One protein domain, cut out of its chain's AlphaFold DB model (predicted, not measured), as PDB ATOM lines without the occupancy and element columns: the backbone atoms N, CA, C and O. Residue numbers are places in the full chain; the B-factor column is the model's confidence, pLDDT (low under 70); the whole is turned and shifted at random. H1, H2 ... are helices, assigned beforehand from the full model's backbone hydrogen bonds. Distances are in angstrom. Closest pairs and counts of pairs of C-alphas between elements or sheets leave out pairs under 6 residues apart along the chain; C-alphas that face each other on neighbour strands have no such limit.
ATOM      1  N   LEU A   3      -1.436 -86.302 -28.433       39.66
ATOM      2  CA  LEU A   3      -2.339 -85.889 -27.351       39.66
ATOM      3  C   LEU A   3      -3.733 -85.453 -27.841       39.66
ATOM      4  O   LEU A   3      -4.715 -85.740 -27.165       39.66
ATOM      5  N   ARG A   4      -3.852 -84.851 -29.036       50.88
ATOM      6  CA  ARG A   4      -5.141 -84.344 -29.562       50.88
ATOM      7  C   ARG A   4      -6.136 -85.453 -29.940       50.88
ATOM      8  O   ARG A   4      -7.339 -85.307 -29.748       50.88
ATOM      9  N   LEU A   5      -5.635 -86.604 -30.396       49.56
ATOM     10  CA  LEU A   5      -6.463 -87.758 -30.777       49.56
ATOM     11  C   LEU A   5      -7.103 -88.465 -29.569       49.56
ATOM     12  O   LEU A   5      -8.204 -89.006 -29.680       49.56
ATOM     13  N   GLN A   6      -6.438 -88.467 -28.407       48.12
ATOM     14  CA  GLN A   6      -6.972 -89.118 -27.204       48.12
ATOM     15  C   GLN A   6      -8.122 -88.319 -26.578       48.12
ATOM     16  O   GLN A   6      -9.111 -88.917 -26.150       48.12
ATOM     17  N   SER A   7      -8.049 -86.986 -26.602       52.94
ATOM     18  CA  SER A   7      -9.127 -86.108 -26.125       52.94
ATOM     19  C   SER A   7     -10.372 -86.169 -27.011       52.94
ATOM     20  O   SER A   7     -11.488 -86.168 -26.494       52.94
ATOM     21  N   LEU A   8     -10.203 -86.305 -28.332       54.81
ATOM     22  CA  LEU A   8     -11.325 -86.460 -29.262       54.81
ATOM     23  C   LEU A   8     -12.043 -87.797 -29.058       54.81
ATOM     24  O   LEU A   8     -13.268 -87.860 -29.001       54.81
ATOM     25  N   ARG A   9     -11.272 -88.876 -28.877       53.00
ATOM     26  CA  ARG A   9     -11.806 -90.219 -28.636       53.00
ATOM     27  C   ARG A   9     -12.625 -90.294 -27.344       53.00
ATOM     28  O   ARG A   9     -13.607 -91.029 -27.325       53.00
ATOM     29  N   ALA A  10     -12.247 -89.523 -26.319       51.03
ATOM     30  CA  ALA A  10     -12.981 -89.386 -25.061       51.03
ATOM     31  C   ALA A  10     -14.245 -88.506 -25.188       51.03
ATOM     32  O   ALA A  10     -15.289 -88.842 -24.628       51.03
ATOM     33  N   ARG A  11     -14.189 -87.419 -25.973       53.94
ATOM     34  CA  ARG A  11     -15.347 -86.542 -26.239       53.94
ATOM     35  C   ARG A  11     -16.409 -87.230 -27.103       53.94
ATOM     36  O   ARG A  11     -17.585 -87.229 -26.751       53.94
ATOM     37  N   LEU A  12     -15.991 -87.955 -28.141       54.66
ATOM     38  CA  LEU A  12     -16.873 -88.759 -28.997       54.66
ATOM     39  C   LEU A  12     -17.571 -89.908 -28.251       54.66
ATOM     40  O   LEU A  12     -18.615 -90.386 -28.690       54.66
ATOM     41  N   SER A  13     -17.015 -90.393 -27.134       49.81
ATOM     42  CA  SER A  13     -17.661 -91.427 -26.310       49.81
ATOM     43  C   SER A  13     -18.822 -90.920 -25.458       49.81
ATOM     44  O   SER A  13     -19.639 -91.743 -25.054       49.81
ATOM     45  N   SER A  14     -18.917 -89.611 -25.203       49.78
ATOM     46  CA  SER A  14     -19.907 -89.049 -24.278       49.78
ATOM     47  C   SER A  14     -21.234 -88.667 -24.938       49.78
ATOM     48  O   SER A  14     -22.231 -88.579 -24.230       49.78
ATOM     49  N   ALA A  15     -21.264 -88.402 -26.250       53.59
ATOM     50  CA  ALA A  15     -22.391 -87.674 -26.836       53.59
ATOM     51  C   ALA A  15     -23.525 -88.569 -27.369       53.59
ATOM     52  O   ALA A  15     -24.666 -88.350 -26.995       53.59
ATOM     53  N   PHE A  16     -23.285 -89.594 -28.193       55.94
ATOM     54  CA  PHE A  16     -24.398 -90.309 -28.844       55.94
ATOM     55  C   PHE A  16     -24.004 -91.735 -29.229       55.94
ATOM     56  O   PHE A  16     -23.148 -91.948 -30.076       55.94
ATOM     57  N   GLY A  17     -24.615 -92.755 -28.619       60.19
ATOM     58  CA  GLY A  17     -24.172 -94.151 -28.771       60.19
ATOM     59  C   GLY A  17     -24.266 -94.724 -30.195       60.19
ATOM     60  O   GLY A  17     -23.454 -95.581 -30.559       60.19
ATOM     61  N   ARG A  18     -25.232 -94.266 -31.006       62.12
ATOM     62  CA  ARG A  18     -25.384 -94.671 -32.417       62.12
ATOM     63  C   ARG A  18     -24.465 -93.856 -33.328       62.12
ATOM     64  O   ARG A  18     -23.692 -94.444 -34.087       62.12
ATOM     65  N   ASP A  19     -24.455 -92.540 -33.154       79.06
ATOM     66  CA  ASP A  19     -23.652 -91.628 -33.973       79.06
ATOM     67  C   ASP A  19     -22.157 -91.815 -33.706       79.06
ATOM     68  O   ASP A  19     -21.357 -91.843 -34.632       79.06
ATOM     69  N   ALA A  20     -21.763 -92.148 -32.476       79.50
ATOM     70  CA  ALA A  20     -20.384 -92.491 -32.147       79.50
ATOM     71  C   ALA A  20     -19.881 -93.736 -32.896       79.50
ATOM     72  O   ALA A  20     -18.694 -93.819 -33.210       79.50
ATOM     73  N   ARG A  21     -20.737 -94.727 -33.199       85.06
ATOM     74  CA  ARG A  21     -20.318 -95.882 -34.019       85.06
ATOM     75  C   ARG A  21     -20.099 -95.468 -35.466       85.06
ATOM     76  O   ARG A  21     -19.120 -95.910 -36.066       85.06
ATOM     77  N   ARG A  22     -20.986 -94.625 -35.999       88.00
ATOM     78  CA  ARG A  22     -20.878 -94.074 -37.351       88.00
ATOM     79  C   ARG A  22     -19.613 -93.228 -37.487       88.00
ATOM     80  O   ARG A  22     -18.768 -93.565 -38.310       88.00
ATOM     81  N   LEU A  23     -19.406 -92.261 -36.596       88.44
ATOM     82  CA  LEU A  23     -18.224 -91.395 -36.580       88.44
ATOM     83  C   LEU A  23     -16.924 -92.196 -36.431       88.44
ATOM     84  O   LEU A  23     -15.953 -91.932 -37.127       88.44
ATOM     85  N   ARG A  24     -16.895 -93.246 -35.594       87.19
ATOM     86  CA  ARG A  24     -15.723 -94.143 -35.496       87.19
ATOM     87  C   ARG A  24     -15.461 -94.933 -36.774       87.19
ATOM     88  O   ARG A  24     -14.304 -95.236 -37.052       87.19
ATOM     89  N   ARG A  25     -16.507 -95.334 -37.504       89.12
ATOM     90  CA  ARG A  25     -16.356 -96.033 -38.786       89.12
ATOM     91  C   ARG A  25     -15.769 -95.083 -39.827       89.12
ATOM     92  O   ARG A  25     -14.774 -95.448 -40.439       89.12
ATOM     93  N   VAL A  26     -16.322 -93.879 -39.957       89.88
ATOM     94  CA  VAL A  26     -15.830 -92.860 -40.899       89.88
ATOM     95  C   VAL A  26     -14.422 -92.388 -40.518       89.88
ATOM     96  O   VAL A  26     -13.570 -92.252 -41.381       89.88
ATOM     97  N   ALA A  27     -14.089 -92.292 -39.228       88.12
ATOM     98  CA  ALA A  27     -12.723 -91.988 -38.790       88.12
ATOM     99  C   ALA A  27     -11.679 -93.030 -39.242       88.12
ATOM    100  O   ALA A  27     -10.503 -92.703 -39.359       88.12
ATOM    101  N   ARG A  28     -12.087 -94.291 -39.458       88.94
ATOM    102  CA  ARG A  28     -11.216 -95.350 -40.003       88.94
ATOM    103  C   ARG A  28     -11.226 -95.400 -41.529       88.94
ATOM    104  O   ARG A  28     -10.273 -95.911 -42.102       88.94
ATOM    105  N   HIS A  29     -12.298 -94.900 -42.134       90.12
ATOM    106  CA  HIS A  29     -12.568 -94.919 -43.567       90.12
ATOM    107  C   HIS A  29     -13.094 -93.545 -44.014       90.12
ATOM    108  O   HIS A  29     -14.301 -93.409 -44.254       90.12
ATOM    109  N   PRO A  30     -12.237 -92.502 -44.056       87.44
ATOM    110  CA  PRO A  30     -12.663 -91.141 -44.395       87.44
ATOM    111  C   PRO A  30     -13.281 -91.032 -45.792       87.44
ATOM    112  O   PRO A  30     -14.091 -90.148 -46.043       87.44
ATOM    113  N   GLU A  31     -12.945 -91.954 -46.692       90.38
ATOM    114  CA  GLU A  31     -13.523 -92.094 -48.032       90.38
ATOM    115  C   GLU A  31     -15.036 -92.353 -48.040       90.38
ATOM    116  O   GLU A  31     -15.687 -92.155 -49.060       90.38
ATOM    117  N   LEU A  32     -15.610 -92.775 -46.910       91.44
ATOM    118  CA  LEU A  32     -17.048 -93.006 -46.755       91.44
ATOM    119  C   LEU A  32     -17.792 -91.796 -46.173       91.44
ATOM    120  O   LEU A  32     -18.987 -91.908 -45.887       91.44
ATOM    121  N   ALA A  33     -17.097 -90.683 -45.928       91.81
ATOM    122  CA  ALA A  33     -17.691 -89.505 -45.314       91.81
ATOM    123  C   ALA A  33     -18.791 -88.899 -46.197       91.81
ATOM    124  O   ALA A  33     -18.650 -88.761 -47.410       91.81
ATOM    125  N   THR A  34     -19.878 -88.490 -45.548       92.56
ATOM    126  CA  THR A  34     -20.994 -87.745 -46.143       92.56
ATOM    127  C   THR A  34     -21.178 -86.409 -45.421       92.56
ATOM    128  O   THR A  34     -20.700 -86.266 -44.296       92.56
ATOM    129  N   HIS A  35     -21.899 -85.441 -45.999       88.88
ATOM    130  CA  HIS A  35     -22.183 -84.171 -45.304       88.88
ATOM    131  C   HIS A  35     -22.925 -84.376 -43.973       88.88
ATOM    132  O   HIS A  35     -22.604 -83.713 -42.991       88.88
ATOM    133  N   ALA A  36     -23.808 -85.376 -43.883       90.12
ATOM    134  CA  ALA A  36     -24.457 -85.744 -42.623       90.12
ATOM    135  C   ALA A  36     -23.451 -86.223 -41.557       90.12
ATOM    136  O   ALA A  36     -23.622 -85.965 -40.367       90.12
ATOM    137  N   ASP A  37     -22.370 -86.898 -41.963       91.75
ATOM    138  CA  ASP A  37     -21.303 -87.298 -41.041       91.75
ATOM    139  C   ASP A  37     -20.495 -86.084 -40.547       91.75
ATOM    140  O   ASP A  37     -20.082 -86.065 -39.387       91.75
ATOM    141  N   ILE A  38     -20.312 -85.055 -41.387       91.00
ATOM    142  CA  ILE A  38     -19.678 -83.779 -41.004       91.00
ATOM    143  C   ILE A  38     -20.534 -83.028 -39.994       91.00
ATOM    144  O   ILE A  38     -20.028 -82.590 -38.963       91.00
ATOM    145  N   GLU A  39     -21.834 -82.925 -40.256       91.75
ATOM    146  CA  GLU A  39     -22.797 -82.300 -39.354       91.75
ATOM    147  C   GLU A  39     -22.762 -82.963 -37.969       91.75
ATOM    148  O   GLU A  39     -22.625 -82.293 -36.941       91.75
ATOM    149  N   LEU A  40     -22.806 -84.299 -37.941       90.38
ATOM    150  CA  LEU A  40     -22.686 -85.086 -36.714       90.38
ATOM    151  C   LEU A  40     -21.351 -84.845 -36.000       90.38
ATOM    152  O   LEU A  40     -21.322 -84.757 -34.770       90.38
ATOM    153  N   LEU A  41     -20.251 -84.736 -36.747       89.25
ATOM    154  CA  LEU A  41     -18.927 -84.495 -36.184       89.25
ATOM    155  C   LEU A  41     -18.825 -83.096 -35.559       89.25
ATOM    156  O   LEU A  41     -18.374 -82.977 -34.421       89.25
ATOM    157  N   LEU A  42     -19.311 -82.052 -36.233       88.75
ATOM    158  CA  LEU A  42     -19.334 -80.681 -35.706       88.75
ATOM    159  C   LEU A  42     -20.195 -80.577 -34.439       88.75
ATOM    160  O   LEU A  42     -19.763 -80.020 -33.429       88.75
ATOM    161  N   ARG A  43     -21.377 -81.201 -34.435       88.50
ATOM    162  CA  ARG A  43     -22.223 -81.286 -33.233       88.50
ATOM    163  C   ARG A  43     -21.512 -82.002 -32.087       88.50
ATOM    164  O   ARG A  43     -21.587 -81.558 -30.945       88.50
ATOM    165  N   ALA A  44     -20.766 -83.070 -32.376       85.25
ATOM    166  CA  ALA A  44     -19.983 -83.785 -31.368       85.25
ATOM    167  C   ALA A  44     -18.810 -82.960 -30.801       85.25
ATOM    168  O   ALA A  44     -18.368 -83.222 -29.681       85.25
ATOM    169  N   HIS A  45     -18.328 -81.957 -31.538       81.44
ATOM    170  CA  HIS A  45     -17.377 -80.955 -31.049       81.44
ATOM    171  C   HIS A  45     -18.035 -79.855 -30.197       81.44
ATOM    172  O   HIS A  45     -17.325 -79.050 -29.599       81.44
ATOM    173  N   GLY A  46     -19.367 -79.843 -30.079       83.50
ATOM    174  CA  GLY A  46     -20.115 -78.848 -29.309       83.50
ATOM    175  C   GLY A  46     -20.467 -77.588 -30.100       83.50
ATOM    176  O   GLY A  46     -20.802 -76.569 -29.498       83.50
ATOM    177  N   VAL A  47     -20.394 -77.637 -31.433       84.56
ATOM    178  CA  VAL A  47     -20.812 -76.523 -32.292       84.56
ATOM    179  C   VAL A  47     -22.327 -76.339 -32.189       84.56
ATOM    180  O   VAL A  47     -23.092 -77.297 -32.309       84.56
ATOM    181  N   VAL A  48     -22.760 -75.098 -31.964       87.44
ATOM    182  CA  VAL A  48     -24.185 -74.743 -31.915       87.44
ATOM    183  C   VAL A  48     -24.840 -74.921 -33.283       87.44
ATOM    184  O   VAL A  48     -24.222 -74.657 -34.312       87.44
ATOM    185  N   GLU A  49     -26.106 -75.334 -33.295       86.00
ATOM    186  CA  GLU A  49     -26.804 -75.772 -34.509       86.00
ATOM    187  C   GLU A  49     -26.745 -74.749 -35.654       86.00
ATOM    188  O   GLU A  49     -26.363 -75.107 -36.762       86.00
ATOM    189  N   THR A  50     -26.991 -73.465 -35.388       87.38
ATOM    190  CA  THR A  50     -26.943 -72.408 -36.415       87.38
ATOM    191  C   THR A  50     -25.588 -72.306 -37.121       87.38
ATOM    192  O   THR A  50     -25.534 -72.084 -38.328       87.38
ATOM    193  N   LYS A  51     -24.486 -72.511 -36.391       86.88
ATOM    194  CA  LYS A  51     -23.129 -72.492 -36.952       86.88
ATOM    195  C   LYS A  51     -22.805 -73.763 -37.722       86.88
ATOM    196  O   LYS A  51     -22.059 -73.701 -38.691       86.88
ATOM    197  N   VAL A  52     -23.372 -74.901 -37.321       89.50
ATOM    198  CA  VAL A  52     -23.240 -76.144 -38.087       89.50
ATOM    199  C   VAL A  52     -23.842 -75.960 -39.477       89.50
ATOM    200  O   VAL A  52     -23.184 -76.279 -40.458       89.50
ATOM    201  N   TRP A  53     -25.047 -75.392 -39.567       89.19
ATOM    202  CA  TRP A  53     -25.731 -75.187 -40.846       89.19
ATOM    203  C   TRP A  53     -24.942 -74.229 -41.743       89.19
ATOM    204  O   TRP A  53     -24.617 -74.581 -42.871       89.19
ATOM    205  N   ALA A  54     -24.518 -73.081 -41.203       88.25
ATOM    206  CA  ALA A  54     -23.698 -72.121 -41.940       88.25
ATOM    207  C   ALA A  54     -22.363 -72.719 -42.422       88.25
ATOM    208  O   ALA A  54     -21.923 -72.445 -43.536       88.25
ATOM    209  N   ALA A  55     -21.717 -73.556 -41.604       88.12
ATOM    210  CA  ALA A  55     -20.476 -74.219 -41.987       88.12
ATOM    211  C   ALA A  55     -20.687 -75.246 -43.110       88.12
ATOM    212  O   ALA A  55     -19.860 -75.320 -44.016       88.12
ATOM    213  N   ILE A  56     -21.777 -76.019 -43.070       90.56
ATOM    214  CA  ILE A  56     -22.116 -76.976 -44.134       90.56
ATOM    215  C   ILE A  56     -22.429 -76.238 -45.438       90.56
ATOM    216  O   ILE A  56     -21.822 -76.563 -46.457       90.56
ATOM    217  N   ASP A  57     -23.271 -75.203 -45.399       89.69
ATOM    218  CA  ASP A  57     -23.594 -74.386 -46.576       89.69
ATOM    219  C   ASP A  57     -22.324 -73.798 -47.207       89.69
ATOM    220  O   ASP A  57     -22.144 -73.836 -48.425       89.69
ATOM    221  N   GLN A  58     -21.398 -73.301 -46.383       88.00
ATOM    222  CA  GLN A  58     -20.139 -72.745 -46.870       88.00
ATOM    223  C   GLN A  58     -19.234 -73.806 -47.505       88.00
ATOM    224  O   GLN A  58     -18.602 -73.546 -48.528       88.00
ATOM    225  N   LEU A  59     -19.157 -75.008 -46.926       88.12
ATOM    226  CA  LEU A  59     -18.393 -76.117 -47.508       88.12
ATOM    227  C   LEU A  59     -18.959 -76.530 -48.872       88.12
ATOM    228  O   LEU A  59     -18.183 -76.770 -49.800       88.12
ATOM    229  N   GLU A  60     -20.287 -76.557 -49.009       88.56
ATOM    230  CA  GLU A  60     -20.962 -76.837 -50.277       88.56
ATOM    231  C   GLU A  60     -20.696 -75.741 -51.317       88.56
ATOM    232  O   GLU A  60     -20.341 -76.055 -52.455       88.56
ATOM    233  N   GLN A  61     -20.767 -74.463 -50.930       88.25
ATOM    234  CA  GLN A  61     -20.443 -73.334 -51.813       88.25
ATOM    235  C   GLN A  61     -18.990 -73.359 -52.301       88.25
ATOM    236  O   GLN A  61     -18.716 -73.044 -53.459       88.25
ATOM    237  N   LEU A  62     -18.058 -73.755 -51.434       85.56
ATOM    238  CA  LEU A  62     -16.643 -73.905 -51.776       85.56
ATOM    239  C   LEU A  62     -16.356 -75.178 -52.593       85.56
ATOM    240  O   LEU A  62     -15.216 -75.386 -53.012       85.56
ATOM    241  N   GLY A  63     -17.353 -76.042 -52.812       88.19
ATOM    242  CA  GLY A  63     -17.190 -77.312 -53.520       88.19
ATOM    243  C   GLY A  63     -16.271 -78.296 -52.791       88.19
ATOM    244  O   GLY A  63     -15.646 -79.152 -53.422       88.19
ATOM    245  N   VAL A  64     -16.144 -78.167 -51.468       88.50
ATOM    246  CA  VAL A  64     -15.297 -79.042 -50.656       88.50
ATOM    247  C   VAL A  64     -15.979 -80.397 -50.525       88.50
ATOM    248  O   VAL A  64     -17.111 -80.500 -50.063       88.50
ATOM    249  N   SER A  65     -15.282 -81.466 -50.909       91.00
ATOM    250  CA  SER A  65     -15.828 -82.814 -50.756       91.00
ATOM    251  C   SER A  65     -15.992 -83.179 -49.280       91.00
ATOM    252  O   SER A  65     -15.174 -82.805 -48.437       91.00
ATOM    253  N   ALA A  66     -16.998 -83.997 -48.963       89.81
ATOM    254  CA  ALA A  66     -17.222 -84.483 -47.602       89.81
ATOM    255  C   ALA A  66     -15.979 -85.164 -46.998       89.81
ATOM    256  O   ALA A  66     -15.688 -84.996 -45.819       89.81
ATOM    257  N   GLN A  67     -15.198 -85.886 -47.805       91.38
ATOM    258  CA  GLN A  67     -13.952 -86.511 -47.356       91.38
ATOM    259  C   GLN A  67     -12.900 -85.475 -46.934       91.38
ATOM    260  O   GLN A  67     -12.236 -85.644 -45.910       91.38
ATOM    261  N   LEU A  68     -12.757 -84.394 -47.703       88.31
ATOM    262  CA  LEU A  68     -11.826 -83.318 -47.383       88.31
ATOM    263  C   LEU A  68     -12.313 -82.504 -46.173       88.31
ATOM    264  O   LEU A  68     -11.527 -82.228 -45.269       88.31
ATOM    265  N   ALA A  69     -13.611 -82.200 -46.104       89.56
ATOM    266  CA  ALA A  69     -14.230 -81.565 -44.941       89.56
ATOM    267  C   ALA A  69     -14.019 -82.394 -43.664       89.56
ATOM    268  O   ALA A  69     -13.651 -81.851 -42.624       89.56
ATOM    269  N   TRP A  70     -14.175 -83.719 -43.748       90.31
ATOM    270  CA  TRP A  70     -13.940 -84.627 -42.626       90.31
ATOM    271  C   TRP A  70     -12.500 -84.529 -42.121       90.31
ATOM    272  O   TRP A  70     -12.268 -84.420 -40.917       90.31
ATOM    273  N   ALA A  71     -11.529 -84.543 -43.039       87.88
ATOM    274  CA  ALA A  71     -10.119 -84.402 -42.695       87.88
ATOM    275  C   ALA A  71      -9.834 -83.064 -41.993       87.88
ATOM    276  O   ALA A  71      -9.127 -83.051 -40.985       87.88
ATOM    277  N   PHE A  72     -10.433 -81.963 -42.458       85.69
ATOM    278  CA  PHE A  72     -10.303 -80.661 -41.804       85.69
ATOM    279  C   PHE A  72     -10.872 -80.658 -40.384       85.69
ATOM    280  O   PHE A  72     -10.175 -80.270 -39.451       85.69
ATOM    281  N   VAL A  73     -12.100 -81.140 -40.186       85.31
ATOM    282  CA  VAL A  73     -12.721 -81.160 -38.847       85.31
ATOM    283  C   VAL A  73     -11.945 -82.060 -37.872       85.31
ATOM    284  O   VAL A  73     -11.920 -81.794 -36.674       85.31
ATOM    285  N   MET A  74     -11.294 -83.117 -38.367       83.31
ATOM    286  CA  MET A  74     -10.471 -84.013 -37.546       83.31
ATOM    287  C   MET A  74      -9.092 -83.434 -37.183       83.31
ATOM    288  O   MET A  74      -8.559 -83.786 -36.127       83.31
ATOM    289  N   GLU A  75      -8.502 -82.597 -38.041       82.69
ATOM    290  CA  GLU A  75      -7.177 -81.992 -37.822       82.69
ATOM    291  C   GLU A  75      -7.255 -80.704 -36.978       82.69
ATOM    292  O   GLU A  75      -6.384 -80.439 -36.140       82.69
ATOM    293  N   TYR A  76      -8.325 -79.927 -37.163       76.88
ATOM    294  CA  TYR A  76      -8.555 -78.643 -36.500       76.88
ATOM    295  C   TYR A  76      -9.574 -78.755 -35.357       76.88
ATOM    296  O   TYR A  76     -10.268 -79.758 -35.200       76.88
ATOM    297  N   ASP A  77      -9.666 -77.721 -34.517       77.31
ATOM    298  CA  ASP A  77     -10.789 -77.640 -33.587       77.31
ATOM    299  C   ASP A  77     -12.067 -77.362 -34.390       77.31
ATOM    300  O   ASP A  77     -12.226 -76.291 -34.969       77.31
ATOM    301  N   GLY A  78     -12.975 -78.340 -34.446       73.75
ATOM    302  CA  GLY A  78     -14.255 -78.212 -35.147       73.75
ATOM    303  C   GLY A  78     -15.078 -76.975 -34.759       73.75
ATOM    304  O   GLY A  78     -15.841 -76.496 -35.592       73.75
ATOM    305  N   VAL A  79     -14.900 -76.420 -33.551       76.00
ATOM    306  CA  VAL A  79     -15.538 -75.153 -33.152       76.00
ATOM    307  C   VAL A  79     -14.902 -73.959 -33.857       76.00
ATOM    308  O   VAL A  79     -15.613 -73.161 -34.459       76.00
ATOM    309  N   GLU A  80     -13.575 -73.865 -33.845       78.88
ATOM    310  CA  GLU A  80     -12.825 -72.791 -34.511       78.88
ATOM    311  C   GLU A  80     -13.012 -72.830 -36.036       78.88
ATOM    312  O   GLU A  80     -13.172 -71.796 -36.691       78.88
ATOM    313  N   LEU A  81     -13.063 -74.037 -36.606       80.50
ATOM    314  CA  LEU A  81     -13.342 -74.245 -38.023       80.50
ATOM    315  C   LEU A  81     -14.761 -73.791 -38.386       80.50
ATOM    316  O   LEU A  81     -14.935 -73.073 -39.370       80.50
ATOM    317  N   ALA A  82     -15.766 -74.187 -37.599       83.88
ATOM    318  CA  ALA A  82     -17.144 -73.761 -37.822       83.88
ATOM    319  C   ALA A  82     -17.301 -72.245 -37.669       83.88
ATOM    320  O   ALA A  82     -18.003 -71.634 -38.467       83.88
ATOM    321  N   ASP A  83     -16.614 -71.633 -36.702       83.44
ATOM    322  CA  ASP A  83     -16.597 -70.181 -36.530       83.44
ATOM    323  C   ASP A  83     -16.013 -69.485 -37.762       83.44
ATOM    324  O   ASP A  83     -16.642 -68.583 -38.307       83.44
ATOM    325  N   THR A  84     -14.873 -69.961 -38.265       84.31
ATOM    326  CA  THR A  84     -14.225 -69.399 -39.461       84.31
ATOM    327  C   THR A  84     -15.117 -69.509 -40.700       84.31
ATOM    328  O   THR A  84     -15.278 -68.541 -41.446       84.31
ATOM    329  N   LEU A  85     -15.727 -70.678 -40.917       82.94
ATOM    330  CA  LEU A  85     -16.620 -70.913 -42.053       82.94
ATOM    331  C   LEU A  85     -17.906 -70.085 -41.944       82.94
ATOM    332  O   LEU A  85     -18.326 -69.483 -42.930       82.94
ATOM    333  N   ALA A  86     -18.497 -69.999 -40.751       80.50
ATOM    334  CA  ALA A  86     -19.706 -69.218 -40.513       80.50
ATOM    335  C   ALA A  86     -19.461 -67.705 -40.645       80.50
ATOM    336  O   ALA A  86     -20.322 -66.994 -41.160       80.50
ATOM    337  N   SER A  87     -18.293 -67.201 -40.228       75.44
ATOM    338  CA  SER A  87     -17.912 -65.798 -40.431       75.44
ATOM    339  C   SER A  87     -17.743 -65.457 -41.915       75.44
ATOM    340  O   SER A  87     -18.260 -64.438 -42.363       75.44
ATOM    341  N   GLY A  88     -17.103 -66.331 -42.702       63.50
ATOM    342  CA  GLY A  88     -16.965 -66.136 -44.152       63.50
ATOM    343  C   GLY A  88     -18.288 -66.251 -44.923       63.50
ATOM    344  O   GLY A  88     -18.500 -65.522 -45.892       63.50
ATOM    345  N   ALA A  89     -19.204 -67.115 -44.472       56.56
ATOM    346  CA  ALA A  89     -20.545 -67.255 -45.051       56.56
ATOM    347  C   ALA A  89     -21.399 -65.989 -44.877       56.56
ATOM    348  O   ALA A  89     -22.182 -65.625 -45.764       56.56
ATOM    349  N   TRP A  90     -21.231 -65.299 -43.741       46.12
ATOM    350  CA  TRP A  90     -21.938 -64.049 -43.464       46.12
ATOM    351  C   TRP A  90     -21.483 -62.911 -44.381       46.12
ATOM    352  O   TRP A  90     -22.327 -62.170 -44.885       46.12
TER     353      TRP A  90
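AT A GLANCE: This is residues 3 to 90 of the 102 residues of an uncharacterized protein of Pimelobacter sp. (strain R48) (UniProt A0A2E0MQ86). Six helices make a rounded body: H3 and H5 run side by side in the middle, H1 and H2 lie at one end of the long axis, and H4 and H6 cross at the other. The 88 printed residues hold six named helices, H1 to H6 in order, and no named strand; the class is all helix. The whole is compact, with a radius of gyration of the C-alphas of 12.1 A and spans of 33 by 24 by 24 A.

HOW THE PARTS SIT: Start with H1, residues 3 to 15, and H2, residues 19 to 28, close but not clearly touching: their closest C-alphas, Leu 12 and Ala 20, are 6.0 A apart. Next comes the hub, H3, residues 35 to 44, which H1 only just touches, with residues 11 to 15 alone and 3 pairs of C-alphas within 8 A. H2 touches H3 at a steep tilt of 67 degrees, closest at C-alphas 23 and 37, 6.8 A. H4, residues 49 to 61, forms a helical hairpin with H3, closest at C-alphas 39 and 52, 6.3 A. H5, residues 66 to 75, touches H3 the same way at a shallow tilt of 20 degrees, closest at C-alphas 35 and 66, 5.5 A. H6, residues 78 to 90, touches H4, closest at C-alphas 55 and 85, 5.1 A. Every O i to N i+4 pair is within hydrogen-bond range in H2 to H6; in H1, 6 of 9 are.

IN THESE COORDINATES: Find C-alpha 3 at (-2.339, -85.889, -27.351); H1 runs 20.1 A from there. H2 spans 14.3 A, H3 14.1 A, H4 18.6 A and H5 14.2 A. H6 runs 18.1 A to C-alpha 90 at (-21.938, -64.049, -43.464).

THE WHOLE: The C-alphas of Gly 17 and Trp 90, the two farthest apart, are 33.6 A apart. The printed part has no cut and no long link. Look for pLDDT under 70 at residues 3 to 18 and 88 to 90.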